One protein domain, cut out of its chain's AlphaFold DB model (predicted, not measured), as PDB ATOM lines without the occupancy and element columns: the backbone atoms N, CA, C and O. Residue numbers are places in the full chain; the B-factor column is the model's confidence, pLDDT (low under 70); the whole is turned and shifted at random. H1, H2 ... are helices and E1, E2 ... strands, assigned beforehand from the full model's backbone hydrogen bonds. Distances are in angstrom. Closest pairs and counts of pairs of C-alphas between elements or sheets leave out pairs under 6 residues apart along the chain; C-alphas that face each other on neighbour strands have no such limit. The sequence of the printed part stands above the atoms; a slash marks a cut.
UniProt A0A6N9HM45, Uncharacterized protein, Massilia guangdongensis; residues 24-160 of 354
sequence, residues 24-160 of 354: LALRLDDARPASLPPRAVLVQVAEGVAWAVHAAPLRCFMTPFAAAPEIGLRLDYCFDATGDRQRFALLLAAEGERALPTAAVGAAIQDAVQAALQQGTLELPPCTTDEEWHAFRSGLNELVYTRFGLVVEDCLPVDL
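What this domain is: This is residues 24 to 160 of the 354 residues of an uncharacterized protein of Massilia guangdongensis (UniProt A0A6N9HM45). Two small, strongly twisted sheets sit end to end along the long axis: E2, E3, E1 and E6 with H1 on one face, then E4, E5 and E7 with H2 and H3 on one face. The link from E1 to E2 loops out at one end of the body, and the link from H2 to H3 turns at the other. The printed part has 137 residues, with three named helices and seven named strands in the order E1 E2 E3 E4 E5 H1 E6 H2 H3 E7. The sheets, ordered E2 - E3 - E1 - E6 and E4 - E5 - E7, are antiparallel; the class is mixed, helices and strands. The whole is compact, with a radius of gyration of the C-alphas of 16.0 A, yet elongated, spanning 52 by 28 by 25 A.

How they stand to each other: Start with E1, residues 24 to 28, E2, 40 to 46, E3, 49 to 54, and E6, 99 to 101. E2 and E3 form a hairpin, with N 41 and O 53 2.8 A apart; the antiparallel neighbours E3 and E1 have N 28 and O 50 within hydrogen-bond range at 2.8 A, and the antiparallel neighbours E1 and E6 have N 24 and O 100 at 2.9 A. H1, residues 85 to 95, is on this sheet, making two layers, a helix over one face; its closest C-alphas to E2 are Ala 89 and Val 45, 5.0 A. Next look at E4, residues 58 to 62, E5, 71 to 79, and E7, 150 to 159. E4 and E5 form a hairpin, with N 58 and O 77 2.8 A apart; E5 and E7 have N 72 and O 158 at 2.8 A. H2, residues 102 to 119, and H3, residues 130 to 148, are on the same face of this second sheet, again two layers, at heights of 7.0 A and 9.1 A. H2 and H3 touch, their closest C-alphas being Ile 109 and Val 144, 7.0 A, at a steep tilt of 62 degrees, opposite ways. H3 touches H1 with residues 146 to 148 alone, the closest C-alphas being Phe 148 and Phe 88, 5.2 A. H1 and H2 are apart. In H1, H2 and H3 every O i to N i+4 pair is within hydrogen-bond range.

Where its parts are: Find C-alpha 24 at (54.308, 108.304, 135.171), where E1 begins. E5 is 25.9 A long, H2 25.6 A and H3 26.1 A. E7, 24.3 A long, bends by 67 degrees at residue 153 and ends at C-alpha 159, (54.423, 102.817, 110.772).

The domain as a whole: The C-alphas of Ala 31 and Thr 128 are the farthest apart, 53.0 A. The printed part has no cut, and E1 to E2 is a long link. Mean pLDDT of the printed part is 77.3; residues 30 to 38 are among those under 70.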
ATOM      1  N   LEU A  24      53.001 108.876 134.841       77.75
ATOM      2  CA  LEU A  24      54.308 108.304 135.171       77.75
ATOM      3  C   LEU A  24      54.638 108.521 136.651       77.75
ATOM      4  O   LEU A  24      55.194 107.633 137.298       77.75
ATOM      5  N   ALA A  25      54.331 109.711 137.169       77.81
ATOM      6  CA  ALA A  25      54.659 110.091 138.533       77.81
ATOM      7  C   ALA A  25      53.580 110.978 139.159       77.81
ATOM      8  O   ALA A  25      52.949 111.791 138.482       77.81
ATOM      9  N   LEU A  26      53.403 110.842 140.469       80.31
ATOM     10  CA  LEU A  26      52.483 111.645 141.272       80.31
ATOM     11  C   LEU A  26      53.214 112.234 142.459       80.31
ATOM     12  O   LEU A  26      53.943 111.516 143.152       80.31
ATOM     13  N   ARG A  27      52.971 113.514 142.720       81.00
ATOM     14  CA  ARG A  27      53.437 114.158 143.937       81.00
ATOM     15  C   ARG A  27      52.605 113.654 145.110       81.00
ATOM     16  O   ARG A  27      51.384 113.542 145.022       81.00
ATOM     17  N   LEU A  28      53.279 113.331 146.202       78.25
ATOM     18  CA  LEU A  28      52.663 112.940 147.459       78.25
ATOM     19  C   LEU A  28      52.669 114.166 148.369       78.25
ATOM     20  O   LEU A  28      53.736 114.649 148.750       78.25
ATOM     21  N   ASP A  29      51.485 114.682 148.681       70.88
ATOM     22  CA  ASP A  29      51.323 115.827 149.578       70.88
ATOM     23  C   ASP A  29      51.422 115.347 151.034       70.88
ATOM     24  O   ASP A  29      50.610 114.511 151.424       70.88
ATOM     25  N   ASP A  30      52.421 115.845 151.785       59.50
ATOM     26  CA  ASP A  30      52.769 115.733 153.229       59.50
ATOM     27  C   ASP A  30      52.599 114.389 153.984       59.50
ATOM     28  O   ASP A  30      53.135 114.214 155.080       59.50
ATOM     29  N   ALA A  31      51.941 113.390 153.410       57.53
ATOM     30  CA  ALA A  31      51.725 112.067 153.955       57.53
ATOM     31  C   ALA A  31      52.228 111.030 152.950       57.53
ATOM     32  O   ALA A  31      51.658 110.813 151.880       57.53
ATOM     33  N   ARG A  32      53.310 110.338 153.321       61.53
ATOM     34  CA  ARG A  32      53.760 109.145 152.601       61.53
ATOM     35  C   ARG A  32      52.606 108.127 152.616       61.53
ATOM     36  O   ARG A  32      52.162 107.760 153.705       61.53
ATOM     37  N   PRO A  33      52.112 107.665 151.458       62.78
ATOM     38  CA  PRO A  33      50.975 106.762 151.411       62.78
ATOM     39  C   PRO A  33      51.335 105.454 152.121       62.78
ATOM     40  O   PRO A  33      52.430 104.916 151.941       62.78
ATOM     41  N   ALA A  34      50.404 104.943 152.930       60.19
ATOM     42  CA  ALA A  34      50.589 103.704 153.690       60.19
ATOM     43  C   ALA A  34      50.770 102.474 152.779       60.19
ATOM     44  O   ALA A  34      51.355 101.474 153.190       60.19
ATOM     45  N   SER A  35      50.290 102.558 151.536       62.06
ATOM     46  CA  SER A  35      50.478 101.546 150.504       62.06
ATOM     47  C   SER A  35      50.707 102.230 149.161       62.06
ATOM     48  O   SER A  35      49.941 103.104 148.759       62.06
ATOM     49  N   LEU A  36      51.792 101.855 148.488       64.44
ATOM     50  CA  LEU A  36      52.059 102.250 147.110       64.44
ATOM     51  C   LEU A  36      51.391 101.250 146.162       64.44
ATOM     52  O   LEU A  36      51.312 100.064 146.497       64.44
ATOM     53  N   PRO A  37      50.974 101.684 144.963       65.38
ATOM     54  CA  PRO A  37      50.518 100.750 143.950       65.38
ATOM     55  C   PRO A  37      51.632  99.745 143.602       65.38
ATOM     56  O   PRO A  37      52.826 100.057 143.724       65.38
ATOM     57  N   PRO A  38      51.270  98.524 143.171       63.25
ATOM     58  CA  PRO A  38      52.249  97.519 142.787       63.25
ATOM     59  C   PRO A  38      53.154  98.085 141.686       63.25
ATOM     60  O   PRO A  38      52.660  98.581 140.679       63.25
ATOM     61  N   ARG A  39      54.479  97.988 141.883       72.12
ATOM     62  CA  ARG A  39      55.539  98.533 141.004       72.12
ATOM     63  C   ARG A  39      55.774 100.046 141.074       72.12
ATOM     64  O   ARG A  39      56.512 100.557 140.235       72.12
ATOM     65  N   ALA A  40      55.224 100.764 142.051       74.25
ATOM     66  CA  ALA A  40      55.654 102.138 142.299       74.25
ATOM     67  C   ALA A  40      56.902 102.212 143.190       74.25
ATOM     68  O   ALA A  40      57.048 101.466 144.160       74.25
ATOM     69  N   VAL A  41      57.788 103.151 142.869       77.50
ATOM     70  CA  VAL A  41      58.997 103.486 143.626       77.50
ATOM     71  C   VAL A  41      58.868 104.912 144.150       77.50
ATOM     72  O   VAL A  41      58.337 105.789 143.474       77.50
ATOM     73  N   LEU A  42      59.341 105.142 145.374       78.88
ATOM     74  CA  LEU A  42      59.374 106.472 145.971       78.88
ATOM     75  C   LEU A  42      60.658 107.205 145.595       78.88
ATOM     76  O   LEU A  42      61.759 106.701 145.834       78.88
ATOM     77  N   VAL A  43      60.499 108.416 145.070       77.06
ATOM     78  CA  VAL A  43      61.590 109.341 144.754       77.06
ATOM     79  C   VAL A  43      61.405 110.613 145.571       77.06
ATOM     80  O   VAL A  43      60.300 111.135 145.670       77.06
ATOM     81  N   GLN A  44      62.480 111.107 146.178       77.62
ATOM     82  CA  GLN A  44      62.471 112.343 146.955       77.62
ATOM     83  C   GLN A  44      63.328 113.383 146.237       77.62
ATOM     84  O   GLN A  44      64.442 113.073 145.821       77.62
ATOM     85  N   VAL A  45      62.787 114.589 146.064       72.44
ATOM     86  CA  VAL A  45      63.378 115.621 145.192       72.44
ATOM     87  C   VAL A  45      64.005 116.767 145.996       72.44
ATOM     88  O   VAL A  45      65.091 117.226 145.660       72.44
ATOM     89  N   ALA A  46      63.355 117.194 147.086       65.56
ATOM     90  CA  ALA A  46      63.820 118.229 148.020       65.56
ATOM     91  C   ALA A  46      63.251 117.973 149.435       65.56
ATOM     92  O   ALA A  46      62.481 117.026 149.611       65.56
ATOM     93  N   GLU A  47      63.633 118.778 150.436       61.78
ATOM     94  CA  GLU A  47      63.222 118.669 151.854       61.78
ATOM     95  C   GLU A  47      61.696 118.496 152.028       61.78
ATOM     96  O   GLU A  47      60.945 119.458 152.126       61.78
ATOM     97  N   GLY A  48      61.227 117.242 152.049       66.69
ATOM     98  CA  GLY A  48      59.832 116.860 152.289       66.69
ATOM     99  C   GLY A  48      59.000 116.464 151.060       66.69
ATOM    100  O   GLY A  48      57.991 115.789 151.237       66.69
ATOM    101  N   VAL A  49      59.409 116.782 149.821       74.19
ATOM    102  CA  VAL A  49      58.601 116.449 148.626       74.19
ATOM    103  C   VAL A  49      58.914 115.037 148.132       74.19
ATOM    104  O   VAL A  49      59.993 114.777 147.587       74.19
ATOM    105  N   ALA A  50      57.946 114.135 148.299       78.81
ATOM    106  CA  ALA A  50      58.009 112.760 147.819       78.81
ATOM    107  C   ALA A  50      57.136 112.564 146.571       78.81
ATOM    108  O   ALA A  50      56.063 113.144 146.442       78.81
ATOM    109  N   TRP A  51      57.592 111.701 145.671       81.12
ATOM    110  CA  TRP A  51      56.893 111.300 144.459       81.12
ATOM    111  C   TRP A  51      56.739 109.785 144.421       81.12
ATOM    112  O   TRP A  51      57.678 109.059 144.749       81.12
ATOM    113  N   ALA A  52      55.574 109.305 143.993       82.75
ATOM    114  CA  ALA A  52      55.367 107.913 143.608       82.75
ATOM    115  C   ALA A  52      55.543 107.787 142.090       82.75
ATOM    116  O   ALA A  52      54.838 108.454 141.337       82.75
ATOM    117  N   VAL A  53      56.475 106.942 141.653       80.56
ATOM    118  CA  VAL A  53      56.882 106.787 140.247       80.56
ATOM    119  C   VAL A  53      56.616 105.364 139.786       80.56
ATOM    120  O   VAL A  53      56.958 104.418 140.495       80.56
ATOM    121  N   HIS A  54      56.045 105.189 138.601       80.94
ATOM    122  CA  HIS A  54      55.823 103.871 138.015       80.94
ATOM    123  C   HIS A  54      57.141 103.256 137.510       80.94
ATOM    124  O   HIS A  54      57.773 103.797 136.607       80.94
ATOM    125  N   ALA A  55      57.555 102.113 138.066       71.94
ATOM    126  CA  ALA A  55      58.825 101.463 137.717       71.94
ATOM    127  C   ALA A  55      58.710 100.393 136.621       71.94
ATOM    128  O   ALA A  55      59.721  99.834 136.208       71.94
ATOM    129  N   ALA A  56      57.502 100.065 136.153       76.12
ATOM    130  CA  ALA A  56      57.361  99.147 135.023       76.12
ATOM    131  C   ALA A  56      57.622  99.861 133.685       76.12
ATOM    132  O   ALA A  56      57.392 101.072 133.608       76.12
ATOM    133  N   PRO A  57      58.027  99.115 132.637       80.19
ATOM    134  CA  PRO A  57      58.187  99.658 131.297       80.19
ATOM    135  C   PRO A  57      56.915 100.352 130.816       80.19
ATOM    136  O   PRO A  57      55.807  99.818 130.932       80.19
ATOM    137  N   LEU A  58      57.098 101.546 130.277       83.69
ATOM    138  CA  LEU A  58      56.081 102.376 129.667       83.69
ATOM    139  C   LEU A  58      56.392 102.515 128.189       83.69
ATOM    140  O   LEU A  58      57.551 102.523 127.784       83.69
ATOM    141  N   ARG A  59      55.334 102.642 127.396       85.25
ATOM    142  CA  ARG A  59      55.422 102.757 125.948       85.25
ATOM    143  C   ARG A  59      54.976 104.137 125.515       85.25
ATOM    144  O   ARG A  59      53.901 104.585 125.911       85.25
ATOM    145  N   CYS A  60      55.746 104.767 124.641       85.00
ATOM    146  CA  CYS A  60      55.264 105.889 123.852       85.00
ATOM    147  C   CYS A  60      55.544 105.677 122.364       85.00
ATOM    148  O   CYS A  60      56.408 104.896 121.959       85.00
ATOM    149  N   PHE A  61      54.755 106.373 121.558       85.62
ATOM    150  CA  PHE A  61      54.941 106.491 120.125       85.62
ATOM    151  C   PHE A  61      55.308 107.938 119.846       85.62
ATOM    152  O   PHE A  61      54.679 108.843 120.395       85.62
ATOM    153  N   MET A  62      56.330 108.146 119.033       84.50
ATOM    154  CA  MET A  62      56.822 109.476 118.705       84.50
ATOM    155  C   MET A  62      57.073 109.608 117.210       84.50
ATOM    156  O   MET A  62      57.326 108.619 116.519       84.50
ATOM    157  N   THR A  63      57.032 110.846 116.736       82.94
ATOM    158  CA  THR A  63      57.419 111.266 115.389       82.94
ATOM    159  C   THR A  63      58.758 112.003 115.478       82.94
ATOM    160  O   THR A  63      58.821 113.234 115.421       82.94
ATOM    161  N   PRO A  64      59.878 111.283 115.672       70.31
ATOM    162  CA  PRO A  64      61.179 111.926 115.832       70.31
ATOM    163  C   PRO A  64      61.654 112.563 114.517       70.31
ATOM    164  O   PRO A  64      62.531 113.424 114.524       70.31
ATOM    165  N   PHE A  65      61.067 112.165 113.384       71.12
ATOM    166  CA  PHE A  65      61.448 112.617 112.055       71.12
ATOM    167  C   PHE A  65      60.430 113.626 111.532       71.12
ATOM    168  O   PHE A  65      59.458 113.272 110.876       71.12
ATOM    169  N   ALA A  66      60.684 114.914 111.771       64.75
ATOM    170  CA  ALA A  66      59.819 115.983 111.266       64.75
ATOM    171  C   ALA A  66      59.653 115.958 109.728       64.75
ATOM    172  O   ALA A  66      58.638 116.412 109.212       64.75
ATOM    173  N   ALA A  67      60.641 115.419 109.004       50.88
ATOM    174  CA  ALA A  67      60.626 115.291 107.545       50.88
ATOM    175  C   ALA A  67      59.991 113.986 107.023       50.88
ATOM    176  O   ALA A  67      59.729 113.896 105.828       50.88
ATOM    177  N   ALA A  68      59.773 112.993 107.889       60.81
ATOM    178  CA  ALA A  68      59.176 111.698 107.551       60.81
ATOM    179  C   ALA A  68      58.251 111.245 108.698       60.81
ATOM    180  O   ALA A  68      58.554 110.264 109.384       60.81
ATOM    181  N   PRO A  69      57.169 112.000 108.983       62.66
ATOM    182  CA  PRO A  69      56.281 111.734 110.116       62.66
ATOM    183  C   PRO A  69      55.602 110.359 110.041       62.66
ATOM    184  O   PRO A  69      55.164 109.837 111.062       62.66
ATOM    185  N   GLU A  70      55.520 109.765 108.849       57.56
ATOM    186  CA  GLU A  70      55.008 108.416 108.610       57.56
ATOM    187  C   GLU A  70      55.871 107.320 109.249       57.56
ATOM    188  O   GLU A  70      55.349 106.275 109.642       57.56
ATOM    189  N   ILE A  71      57.172 107.574 109.417       67.81
ATOM    190  CA  ILE A  71      58.080 106.674 110.124       67.81
ATOM    191  C   ILE A  71      58.127 107.121 111.585       67.81
ATOM    192  O   ILE A  71      58.834 108.051 111.969       67.81
ATOM    193  N   GLY A  72      57.346 106.457 112.425       77.94
ATOM    194  CA  GLY A  72      57.385 106.666 113.861       77.94
ATOM    195  C   GLY A  72      58.453 105.844 114.553       77.94
ATOM    196  O   GLY A  72      59.040 104.910 114.003       77.94
ATOM    197  N   LEU A  73      58.642 106.156 115.826       84.94
ATOM    198  CA  LEU A  73      59.423 105.345 116.738       84.94
ATOM    199  C   LEU A  73      58.545 104.906 117.902       84.94
ATOM    200  O   LEU A  73      57.895 105.726 118.553       84.94
ATOM    201  N   ARG A  74      58.531 103.600 118.161       88.38
ATOM    202  CA  ARG A  74      57.984 103.037 119.391       88.38
ATOM    203  C   ARG A  74      59.122 102.903 120.385       88.38
ATOM    204  O   ARG A  74      60.080 102.178 120.118       88.38
ATOM    205  N   LEU A  75      58.981 103.574 121.518       89.25
ATOM    206  CA  LEU A  75      59.949 103.542 122.600       89.25
ATOM    207  C   LEU A  75      59.322 102.884 123.824       89.25
ATOM    208  O   LEU A  75      58.308 103.367 124.330       89.25
ATOM    209  N   ASP A  76      59.957 101.819 124.298       88.94
ATOM    210  CA  ASP A  76      59.684 101.236 125.604       88.94
ATOM    211  C   ASP A  76      60.793 101.677 126.563       88.94
ATOM    212  O   ASP A  76      61.978 101.457 126.307       88.94
ATOM    213  N   TYR A  77      60.416 102.331 127.657       88.19
ATOM    214  CA  TYR A  77      61.353 102.899 128.620       88.19
ATOM    215  C   TYR A  77      60.885 102.674 130.053       88.19
ATOM    216  O   TYR A  77      59.691 102.547 130.325       88.19
ATOM    217  N   CYS A  78      61.818 102.635 130.995       86.25
ATOM    218  CA  CYS A  78      61.520 102.459 132.409       86.25
ATOM    219  C   CYS A  78      62.339 103.427 133.269       86.25
ATOM    220  O   CYS A  78      63.321 104.031 132.828       86.25
ATOM    221  N   PHE A  79      61.900 103.601 134.512       82.88
ATOM    222  CA  PHE A  79      62.674 104.318 135.513       82.88
ATOM    223  C   PHE A  79      63.822 103.437 136.017       82.88
ATOM    224  O   PHE A  79      63.581 102.312 136.464       82.88
ATOM    225  N   ASP A  80      65.049 103.964 136.011       78.19
ATOM    226  CA  ASP A  80      66.180 103.272 136.624       78.19
ATOM    227  C   ASP A  80      66.078 103.336 138.153       78.19
ATOM    228  O   ASP A  80      66.455 104.318 138.796       78.19
ATOM    229  N   ALA A  81      65.588 102.262 138.769       67.44
ATOM    230  CA  ALA A  81      65.502 102.173 140.226       67.44
ATOM    231  C   ALA A  81      66.884 102.092 140.911       67.44
ATOM    232  O   ALA A  81      66.982 102.341 142.123       67.44
ATOM    233  N   THR A  82      67.920 101.734 140.144       67.38
ATOM    234  CA  THR A  82      69.279 101.426 140.606       67.38
ATOM    235  C   THR A  82      70.296 102.530 140.322       67.38
ATOM    236  O   THR A  82      71.330 102.571 140.987       67.38
ATOM    237  N   GLY A  83      69.997 103.426 139.382       65.69
ATOM    238  CA  GLY A  83      70.878 104.500 138.930       65.69
ATOM    239  C   GLY A  83      70.780 105.806 139.715       65.69
ATOM    240  O   GLY A  83      70.148 105.904 140.772       65.69
ATOM    241  N   ASP A  84      71.433 106.835 139.170       65.50
ATOM    242  CA  ASP A  84      71.440 108.183 139.732       65.50
ATOM    243  C   ASP A  84      70.045 108.829 139.643       65.50
ATOM    244  O   ASP A  84      69.618 109.352 138.608       65.50
ATOM    245  N   ARG A  85      69.332 108.810 140.773       73.19
ATOM    246  CA  ARG A  85      67.976 109.363 140.914       73.19
ATOM    247  C   ARG A  85      67.937 110.884 140.777       73.19
ATOM    248  O   ARG A  85      66.848 111.441 140.650       73.19
ATOM    249  N   GLN A  86      69.087 111.556 140.807       73.38
ATOM    250  CA  GLN A  86      69.173 113.011 140.807       73.38
ATOM    251  C   GLN A  86      68.641 113.619 139.504       73.38
ATOM    252  O   GLN A  86      67.938 114.624 139.545       73.38
ATOM    253  N   ARG A  87      68.896 112.990 138.351       74.88
ATOM    254  CA  ARG A  87      68.442 113.499 137.041       74.88
ATOM    255  C   ARG A  87      66.926 113.445 136.887       74.88
ATOM    256  O   ARG A  87      66.309 114.438 136.510       74.88
ATOM    257  N   PHE A  88      66.317 112.318 137.248       75.44
ATOM    258  CA  PHE A  88      64.861 112.194 137.225       75.44
ATOM    259  C   PHE A  88      64.204 113.075 138.297       75.44
ATOM    260  O   PHE A  88      63.162 113.671 138.051       75.44
ATOM    261  N   ALA A  89      64.833 113.238 139.465       73.94
ATOM    262  CA  ALA A  89      64.368 114.183 140.477       73.94
ATOM    263  C   ALA A  89      64.361 115.634 139.960       73.94
ATOM    264  O   ALA A  89      63.401 116.358 140.211       73.94
ATOM    265  N   LEU A  90      65.374 116.045 139.188       72.75
ATOM    266  CA  LEU A  90      65.401 117.360 138.534       72.75
ATOM    267  C   LEU A  90      64.280 117.515 137.496       72.75
ATOM    268  O   LEU A  90      63.653 118.570 137.450       72.75
ATOM    269  N   LEU A  91      63.984 116.472 136.715       74.88
ATOM    270  CA  LEU A  91      62.840 116.473 135.796       74.88
ATOM    271  C   LEU A  91      61.518 116.668 136.552       74.88
ATOM    272  O   LEU A  91      60.711 117.514 136.178       74.88
ATOM    273  N   LEU A  92      61.314 115.920 137.641       75.94
ATOM    274  CA  LEU A  92      60.123 116.051 138.484       75.94
ATOM    275  C   LEU A  92      60.007 117.449 139.106       75.94
ATOM    276  O   LEU A  92      58.900 117.964 139.224       75.94
ATOM    277  N   ALA A  93      61.130 118.069 139.483       72.00
ATOM    278  CA  ALA A  93      61.154 119.438 139.992       72.00
ATOM    279  C   ALA A  93      60.784 120.480 138.924       72.00
ATOM    280  O   ALA A  93      60.180 121.496 139.259       72.00
ATOM    281  N   ALA A  94      61.175 120.246 137.670       69.12
ATOM    282  CA  ALA A  94      60.970 121.178 136.567       69.12
ATOM    283  C   ALA A  94      59.561 121.091 135.956       69.12
ATOM    284  O   ALA A  94      58.975 122.119 135.635       69.12
ATOM    285  N   GLU A  95      59.021 119.879 135.809       69.06
ATOM    286  CA  GLU A  95      57.788 119.611 135.047       69.06
ATOM    287  C   GLU A  95      56.570 119.296 135.943       69.06
ATOM    288  O   GLU A  95      55.435 119.226 135.472       69.06
ATOM    289  N   GLY A  96      56.782 119.042 137.239       63.44
ATOM    290  CA  GLY A  96      55.780 118.441 138.116       63.44
ATOM    291  C   GLY A  96      55.167 119.388 139.148       63.44
ATOM    292  O   GLY A  96      55.673 119.497 140.261       63.44
ATOM    293  N   GLU A  97      54.003 119.979 138.857       64.12
ATOM    294  CA  GLU A  97      53.222 120.676 139.899       64.12
ATOM    295  C   GLU A  97      52.495 119.683 140.825       64.12
ATOM    296  O   GLU A  97      52.564 119.804 142.053       64.12
ATOM    297  N   ARG A  98      51.836 118.665 140.247       69.88
ATOM    298  CA  ARG A  98      51.050 117.659 140.996       69.88
ATOM    299  C   ARG A  98      51.119 116.236 140.426       69.88
ATOM    300  O   ARG A  98      51.120 115.271 141.187       69.88
ATOM    301  N   ALA A  99      51.202 116.092 139.106       74.38
ATOM    302  CA  ALA A  99      51.322 114.813 138.414       74.38
ATOM    303  C   ALA A  99      52.071 115.004 137.093       74.38
ATOM    304  O   ALA A  99      51.894 116.029 136.438       74.38
ATOM    305  N   LEU A 100      52.860 114.011 136.692       79.00
ATOM    306  CA  LEU A 100      53.557 113.995 135.411       79.00
ATOM    307  C   LEU A 100      52.929 112.918 134.507       79.00
ATOM    308  O   LEU A 100      53.131 111.723 134.759       79.00
ATOM    309  N   PRO A 101      52.138 113.299 133.485       81.44
ATOM    310  CA  PRO A 101      51.499 112.338 132.598       81.44
ATOM    311  C   PRO A 101      52.515 111.654 131.672       81.44
ATOM    312  O   PRO A 101      53.480 112.273 131.222       81.44
ATOM    313  N   THR A 102      52.272 110.387 131.328       78.94
ATOM    314  CA  THR A 102      53.126 109.609 130.407       78.94
ATOM    315  C   THR A 102      53.224 110.263 129.029       78.94
ATOM    316  O   THR A 102      54.279 110.226 128.400       78.94
ATOM    317  N   ALA A 103      52.153 110.927 128.585       78.81
ATOM    318  CA  ALA A 103      52.131 111.691 127.341       78.81
ATOM    319  C   ALA A 103      53.069 112.912 127.366       78.81
ATOM    320  O   ALA A 103      53.749 113.159 126.375       78.81
ATOM    321  N   ALA A 104      53.157 113.642 128.487       81.00
ATOM    322  CA  ALA A 104      54.064 114.791 128.601       81.00
ATOM    323  C   ALA A 104      55.530 114.348 128.592       81.00
ATOM    324  O   ALA A 104      56.359 114.965 127.934       81.00
ATOM    325  N   VAL A 105      55.837 113.226 129.248       82.44
ATOM    326  CA  VAL A 105      57.179 112.624 129.204       82.44
ATOM    327  C   VAL A 105      57.509 112.164 127.787       82.44
ATOM    328  O   VAL A 105      58.598 112.438 127.294       82.44
ATOM    329  N   GLY A 106      56.558 111.519 127.106       85.12
ATOM    330  CA  GLY A 106      56.704 111.140 125.701       85.12
ATOM    331  C   GLY A 106      56.992 112.339 124.792       85.12
ATOM    332  O   GLY A 106      57.901 112.258 123.970       85.12
ATOM    333  N   ALA A 107      56.282 113.456 124.981       84.25
ATOM    334  CA  ALA A 107      56.511 114.699 124.246       84.25
ATOM    335  C   ALA A 107      57.891 115.307 124.551       84.25
ATOM    336  O   ALA A 107      58.638 115.609 123.628       84.25
ATOM    337  N   ALA A 108      58.284 115.392 125.826       85.50
ATOM    338  CA  ALA A 108      59.593 115.911 126.222       85.50
ATOM    339  C   ALA A 108      60.755 115.064 125.670       85.50
ATOM    340  O   ALA A 108      61.770 115.604 125.224       85.50
ATOM    341  N   ILE A 109      60.608 113.732 125.665       89.06
ATOM    342  CA  ILE A 109      61.574 112.825 125.033       89.06
ATOM    343  C   ILE A 109      61.607 113.070 123.524       89.06
ATOM    344  O   ILE A 109      62.696 113.207 122.972       89.06
ATOM    345  N   GLN A 110      60.452 113.158 122.859       88.81
ATOM    346  CA  GLN A 110      60.386 113.437 121.425       88.81
ATOM    347  C   GLN A 110      61.095 114.751 121.077       88.81
ATOM    348  O   GLN A 110      61.917 114.764 120.163       88.81
ATOM    349  N   ASP A 111      60.842 115.824 121.824       86.94
ATOM    350  CA  ASP A 111      61.468 117.130 121.607       86.94
ATOM    351  C   ASP A 111      62.987 117.063 121.797       86.94
ATOM    352  O   ASP A 111      63.748 117.630 121.010       86.94
ATOM    353  N   ALA A 112      63.457 116.324 122.807       87.44
ATOM    354  CA  ALA A 112      64.884 116.110 123.030       87.44
ATOM    355  C   ALA A 112      65.535 115.284 121.912       87.44
ATOM    356  O   ALA A 112      66.640 115.611 121.482       87.44
ATOM    357  N   VAL A 113      64.862 114.234 121.431       89.12
ATOM    358  CA  VAL A 113      65.332 113.404 120.313       89.12
ATOM    359  C   VAL A 113      65.391 114.223 119.035       89.12
ATOM    360  O   VAL A 113      66.413 114.203 118.353       89.12
ATOM    361  N   GLN A 114      64.343 114.992 118.741       87.94
ATOM    362  CA  GLN A 114      64.344 115.926 117.626       87.94
ATOM    363  C   GLN A 114      65.524 116.885 117.777       87.94
ATOM    364  O   GLN A 114      66.385 116.895 116.912       87.94
ATOM    365  N   ALA A 115      65.669 117.594 118.898       83.50
ATOM    366  CA  ALA A 115      66.795 118.506 119.115       83.50
ATOM    367  C   ALA A 115      68.175 117.838 118.930       83.50
ATOM    368  O   ALA A 115      69.064 118.430 118.319       83.50
ATOM    369  N   ALA A 116      68.357 116.598 119.393       84.50
ATOM    370  CA  ALA A 116      69.606 115.858 119.220       84.50
ATOM    371  C   ALA A 116      69.878 115.493 117.750       84.50
ATOM    372  O   ALA A 116      71.009 115.648 117.287       84.50
ATOM    373  N   LEU A 117      68.848 115.078 117.001       85.00
ATOM    374  CA  LEU A 117      68.924 114.848 115.553       85.00
ATOM    375  C   LEU A 117      69.245 116.145 114.799       85.00
ATOM    376  O   LEU A 117      70.063 116.172 113.884       85.00
ATOM    377  N   GLN A 118      68.625 117.245 115.220       80.56
ATOM    378  CA  GLN A 118      68.796 118.572 114.640       80.56
ATOM    379  C   GLN A 118      70.215 119.127 114.817       80.56
ATOM    380  O   GLN A 118      70.721 119.826 113.935       80.56
ATOM    381  N   GLN A 119      70.835 118.829 115.959       81.19
ATOM    382  CA  GLN A 119      72.197 119.230 116.314       81.19
ATOM    383  C   GLN A 119      73.262 118.261 115.774       81.19
ATOM    384  O   GLN A 119      74.445 118.588 115.809       81.19
ATOM    385  N   GLY A 120      72.857 117.090 115.267       80.94
ATOM    386  CA  GLY A 120      73.764 116.033 114.810       80.94
ATOM    387  C   GLY A 120      74.421 115.237 115.944       80.94
ATOM    388  O   GLY A 120      75.340 114.467 115.688       80.94
ATOM    389  N   THR A 121      73.965 115.412 117.187       83.81
ATOM    390  CA  THR A 121      74.430 114.646 118.357       83.81
ATOM    391  C   THR A 121      73.893 113.217 118.333       83.81
ATOM    392  O   THR A 121      74.547 112.291 118.803       83.81
ATOM    393  N   LEU A 122      72.695 113.041 117.772       85.38
ATOM    394  CA  LEU A 122      72.136 111.746 117.417       85.38
ATOM    395  C   LEU A 122      72.076 111.688 115.892       85.38
ATOM    396  O   LEU A 122      71.544 112.600 115.262       85.38
ATOM    397  N   GLU A 123      72.621 110.639 115.287       79.12
ATOM    398  CA  GLU A 123      72.552 110.456 113.840       79.12
ATOM    399  C   GLU A 123      71.478 109.426 113.516       79.12
ATOM    400  O   GLU A 123      71.499 108.322 114.053       79.12
ATOM    401  N   LEU A 124      70.531 109.788 112.648       72.00
ATOM    402  CA  LEU A 124      69.545 108.840 112.145       72.00
ATOM    403  C   LEU A 124      70.245 107.869 111.184       72.00
ATOM    404  O   LEU A 124      70.686 108.306 110.114       72.00
ATOM    405  N   PRO A 125      70.340 106.574 111.530       67.88
ATOM    406  CA  PRO A 125      70.977 105.609 110.663       67.88
ATOM    407  C   PRO A 125      70.142 105.432 109.392       67.88
ATOM    408  O   PRO A 125      68.912 105.480 109.449       67.88
ATOM    409  N   PRO A 126      70.776 105.141 108.246       57.72
ATOM    410  CA  PRO A 126      70.054 104.694 107.057       57.72
ATOM    411  C   PRO A 126      69.431 103.295 107.253       57.72
ATOM    412  O   PRO A 126      68.786 102.787 106.340       57.72
ATOM    413  N   CYS A 127      69.614 102.684 108.434       60.16
ATOM    414  CA  CYS A 127      69.123 101.363 108.828       60.16
ATOM    415  C   CYS A 127      69.526 100.270 107.831       60.16
ATOM    416  O   CYS A 127      68.752  99.356 107.554       60.16
ATOM    417  N   THR A 128      70.739 100.368 107.277       52.22
ATOM    418  CA  THR A 128      71.257  99.392 106.307       52.22
ATOM    419  C   THR A 128      72.007  98.245 106.977       52.22
ATOM    420  O   THR A 128      72.223  97.204 106.355       52.22
ATOM    421  N   THR A 129      72.381  98.415 108.249       68.00
ATOM    422  CA  THR A 129      73.022  97.390 109.080       68.00
ATOM    423  C   THR A 129      72.481  97.399 110.513       68.00
ATOM    424  O   THR A 129      72.036  98.430 111.021       68.00
ATOM    425  N   ASP A 130      72.579  96.255 111.196       75.56
ATOM    426  CA  ASP A 130      72.224  96.141 112.618       75.56
ATOM    427  C   ASP A 130      73.130  97.008 113.510       75.56
ATOM    428  O   ASP A 130      72.691  97.530 114.531       75.56
ATOM    429  N   GLU A 131      74.392  97.203 113.115       79.19
ATOM    430  CA  GLU A 131      75.365  98.015 113.851       79.19
ATOM    431  C   GLU A 131      74.970  99.497 113.873       79.19
ATOM    432  O   GLU A 131      74.997 100.129 114.928       79.19
ATOM    433  N   GLU A 132      74.515 100.030 112.739       77.62
ATOM    434  CA  GLU A 132      73.979 101.391 112.639       77.62
ATOM    435  C   GLU A 132      72.752 101.584 113.541       77.62
ATOM    436  O   GLU A 132      72.635 102.592 114.245       77.62
ATOM    437  N   TRP A 133      71.852 100.597 113.567       82.31
ATOM    438  CA  TRP A 133      70.688 100.629 114.449       82.31
ATOM    439  C   TRP A 133      71.082 100.543 115.928       82.31
ATOM    440  O   TRP A 133      70.540 101.262 116.771       82.31
ATOM    441  N   HIS A 134      72.061  99.703 116.262       85.25
ATOM    442  CA  HIS A 134      72.587  99.600 117.618       85.25
ATOM    443  C   HIS A 134      73.289 100.881 118.074       85.25
ATOM    444  O   HIS A 134      73.080 101.287 119.218       85.25
ATOM    445  N   ALA A 135      74.051 101.544 117.201       85.50
ATOM    446  CA  ALA A 135      74.685 102.828 117.491       85.50
ATOM    447  C   ALA A 135      73.637 103.913 117.784       85.50
ATOM    448  O   ALA A 135      73.726 104.595 118.807       85.50
ATOM    449  N   PHE A 136      72.591 104.003 116.957       88.81
ATOM    450  CA  PHE A 136      71.463 104.903 117.198       88.81
ATOM    451  C   PHE A 136      70.768 104.619 118.524       88.81
ATOM    452  O   PHE A 136      70.593 105.524 119.336       88.81
ATOM    453  N   ARG A 137      70.406 103.355 118.778       89.69
ATOM    454  CA  ARG A 137      69.746 102.958 120.026       89.69
ATOM    455  C   ARG A 137      70.622 103.265 121.237       89.69
ATOM    456  O   ARG A 137      70.105 103.692 122.264       89.69
ATOM    457  N   SER A 138      71.934 103.072 121.119       90.44
ATOM    458  CA  SER A 138      72.873 103.401 122.187       90.44
ATOM    459  C   SER A 138      72.913 104.905 122.462       90.44
ATOM    460  O   SER A 138      72.819 105.298 123.621       90.44
ATOM    461  N   GLY A 139      72.993 105.740 121.422       91.56
ATOM    462  CA  GLY A 139      72.953 107.198 121.571       91.56
ATOM    463  C   GLY A 139      71.607 107.703 122.101       91.56
ATOM    464  O   GLY A 139      71.563 108.590 122.949       91.56
ATOM    465  N   LEU A 140      70.498 107.096 121.669       91.81
ATOM    466  CA  LEU A 140      69.163 107.386 122.189       91.81
ATOM    467  C   LEU A 140      69.062 107.043 123.679       91.81
ATOM    468  O   LEU A 140      68.569 107.854 124.460       91.81
ATOM    469  N   ASN A 141      69.551 105.869 124.080       92.31
ATOM    470  CA  ASN A 141      69.583 105.472 125.482       92.31
ATOM    471  C   ASN A 141      70.448 106.429 126.313       92.31
ATOM    472  O   ASN A 141      70.027 106.853 127.381       92.31
ATOM    473  N   GLU A 142      71.617 106.831 125.811       91.62
ATOM    474  CA  GLU A 142      72.483 107.801 126.488       91.62
ATOM    475  C   GLU A 142      71.810 109.172 126.647       91.62
ATOM    476  O   GLU A 142      71.851 109.755 127.734       91.62
ATOM    477  N   LEU A 143      71.142 109.670 125.602       91.19
ATOM    478  CA  LEU A 143      70.387 110.921 125.635       91.19
ATOM    479  C   LEU A 143      69.270 110.863 126.682       91.19
ATOM    480  O   LEU A 143      69.156 111.755 127.528       91.19
ATOM    481  N   VAL A 144      68.455 109.807 126.629       89.56
ATOM    482  CA  VAL A 144      67.301 109.627 127.515       89.56
ATOM    483  C   VAL A 144      67.755 109.456 128.966       89.56
ATOM    484  O   VAL A 144      67.215 110.101 129.869       89.56
ATOM    485  N   TYR A 145      68.817 108.689 129.190       89.38
ATOM    486  CA  TYR A 145      69.404 108.500 130.509       89.38
ATOM    487  C   TYR A 145      70.025 109.782 131.067       89.38
ATOM    488  O   TYR A 145      69.851 110.118 132.239       89.38
ATOM    489  N   THR A 146      70.740 110.540 130.239       87.12
ATOM    490  CA  THR A 146      71.440 111.749 130.690       87.12
ATOM    491  C   THR A 146      70.489 112.896 130.971       87.12
ATOM    492  O   THR A 146      70.689 113.639 131.931       87.12
ATOM    493  N   ARG A 147      69.435 113.032 130.164       85.38
ATOM    494  CA  ARG A 147      68.495 114.144 130.284       85.38
ATOM    495  C   ARG A 147      67.346 113.856 131.241       85.38
ATOM    496  O   ARG A 147      66.912 114.766 131.938       85.38
ATOM    497  N   PHE A 148      66.876 112.611 131.289       84.62
ATOM    498  CA  PHE A 148      65.684 112.247 132.049       84.62
ATOM    499  C   PHE A 148      65.959 111.210 133.142       84.62
ATOM    500  O   PHE A 148      65.123 111.049 134.016       84.62
ATOM    501  N   GLY A 149      67.101 110.516 133.159       84.50
ATOM    502  CA  GLY A 149      67.338 109.425 134.120       84.50
ATOM    503  C   GLY A 149      66.456 108.196 133.869       84.50
ATOM    504  O   GLY A 149      66.146 107.452 134.797       84.50
ATOM    505  N   LEU A 150      66.011 108.011 132.624       87.44
ATOM    506  CA  LEU A 150      65.214 106.868 132.178       87.44
ATOM    507  C   LEU A 150      66.089 105.915 131.355       87.44
ATOM    508  O   LEU A 150      67.044 106.348 130.712       87.44
ATOM    509  N   VAL A 151      65.752 104.627 131.357       89.25
ATOM    510  CA  VAL A 151      66.434 103.600 130.553       89.25
ATOM    511  C   VAL A 151      65.536 103.196 129.401       89.25
ATOM    512  O   VAL A 151      64.335 103.004 129.585       89.25
ATOM    513  N   VAL A 152      66.125 103.061 128.217       90.38
ATOM    514  CA  VAL A 152      65.447 102.539 127.032       90.38
ATOM    515  C   VAL A 152      65.588 101.018 127.008       90.38
ATOM    516  O   VAL A 152      66.692 100.494 126.880       90.38
ATOM    517  N   GLU A 153      64.463 100.316 127.109       88.38
ATOM    518  CA  GLU A 153      64.385  98.849 127.059       88.38
ATOM    519  C   GLU A 153      64.303  98.356 125.611       88.38
ATOM    520  O   GLU A 153      65.051  97.474 125.186       88.38
ATOM    521  N   ASP A 154      63.404  98.958 124.829       86.25
ATOM    522  CA  ASP A 154      63.193  98.624 123.424       86.25
ATOM    523  C   ASP A 154      62.923  99.887 122.603       86.25
ATOM    524  O   ASP A 154      62.364 100.877 123.077       86.25
ATOM    525  N   CYS A 155      63.352  99.853 121.351       86.12
ATOM    526  CA  CYS A 155      63.257 100.959 120.417       86.12
ATOM    527  C   CYS A 155      63.119 100.359 119.026       86.12
ATOM    528  O   CYS A 155      64.059  99.720 118.548       86.12
ATOM    529  N   LEU A 156      61.961 100.556 118.392       81.62
ATOM    530  CA  LEU A 156      61.662 100.013 117.068       81.62
ATOM    531  C   LEU A 156      61.058 101.081 116.151       81.62
ATOM    532  O   LEU A 156      60.207 101.858 116.605       81.62
ATOM    533  N   PRO A 157      61.427 101.092 114.859       78.25
ATOM    534  CA  PRO A 157      60.701 101.869 113.869       78.25
ATOM    535  C   PRO A 157      59.303 101.266 113.693       78.25
ATOM    536  O   PRO A 157      59.141 100.045 113.636       78.25
ATOM    537  N   VAL A 158      58.281 102.115 113.628       75.06
ATOM    538  CA  VAL A 158      56.890 101.692 113.427       75.06
ATOM    539  C   VAL A 158      56.198 102.602 112.426       75.06
ATOM    540  O   VAL A 158      56.425 103.807 112.417       75.06
ATOM    541  N   ASP A 159      55.326 102.029 111.605       70.44
ATOM    542  CA  ASP A 159      54.423 102.817 110.772       70.44
ATOM    543  C   ASP A 159      53.283 103.360 111.645       70.44
ATOM    544  O   ASP A 159      52.570 102.599 112.309       70.44
ATOM    545  N   LEU A 160      53.130 104.684 111.671       66.62
ATOM    546  CA  LEU A 160      52.082 105.356 112.438       66.62
ATOM    547  C   LEU A 160      50.800 105.590 111.621       66.62
ATOM    548  O   LEU A 160      49.891 106.240 112.145       66.62
TER     549      LEU A 160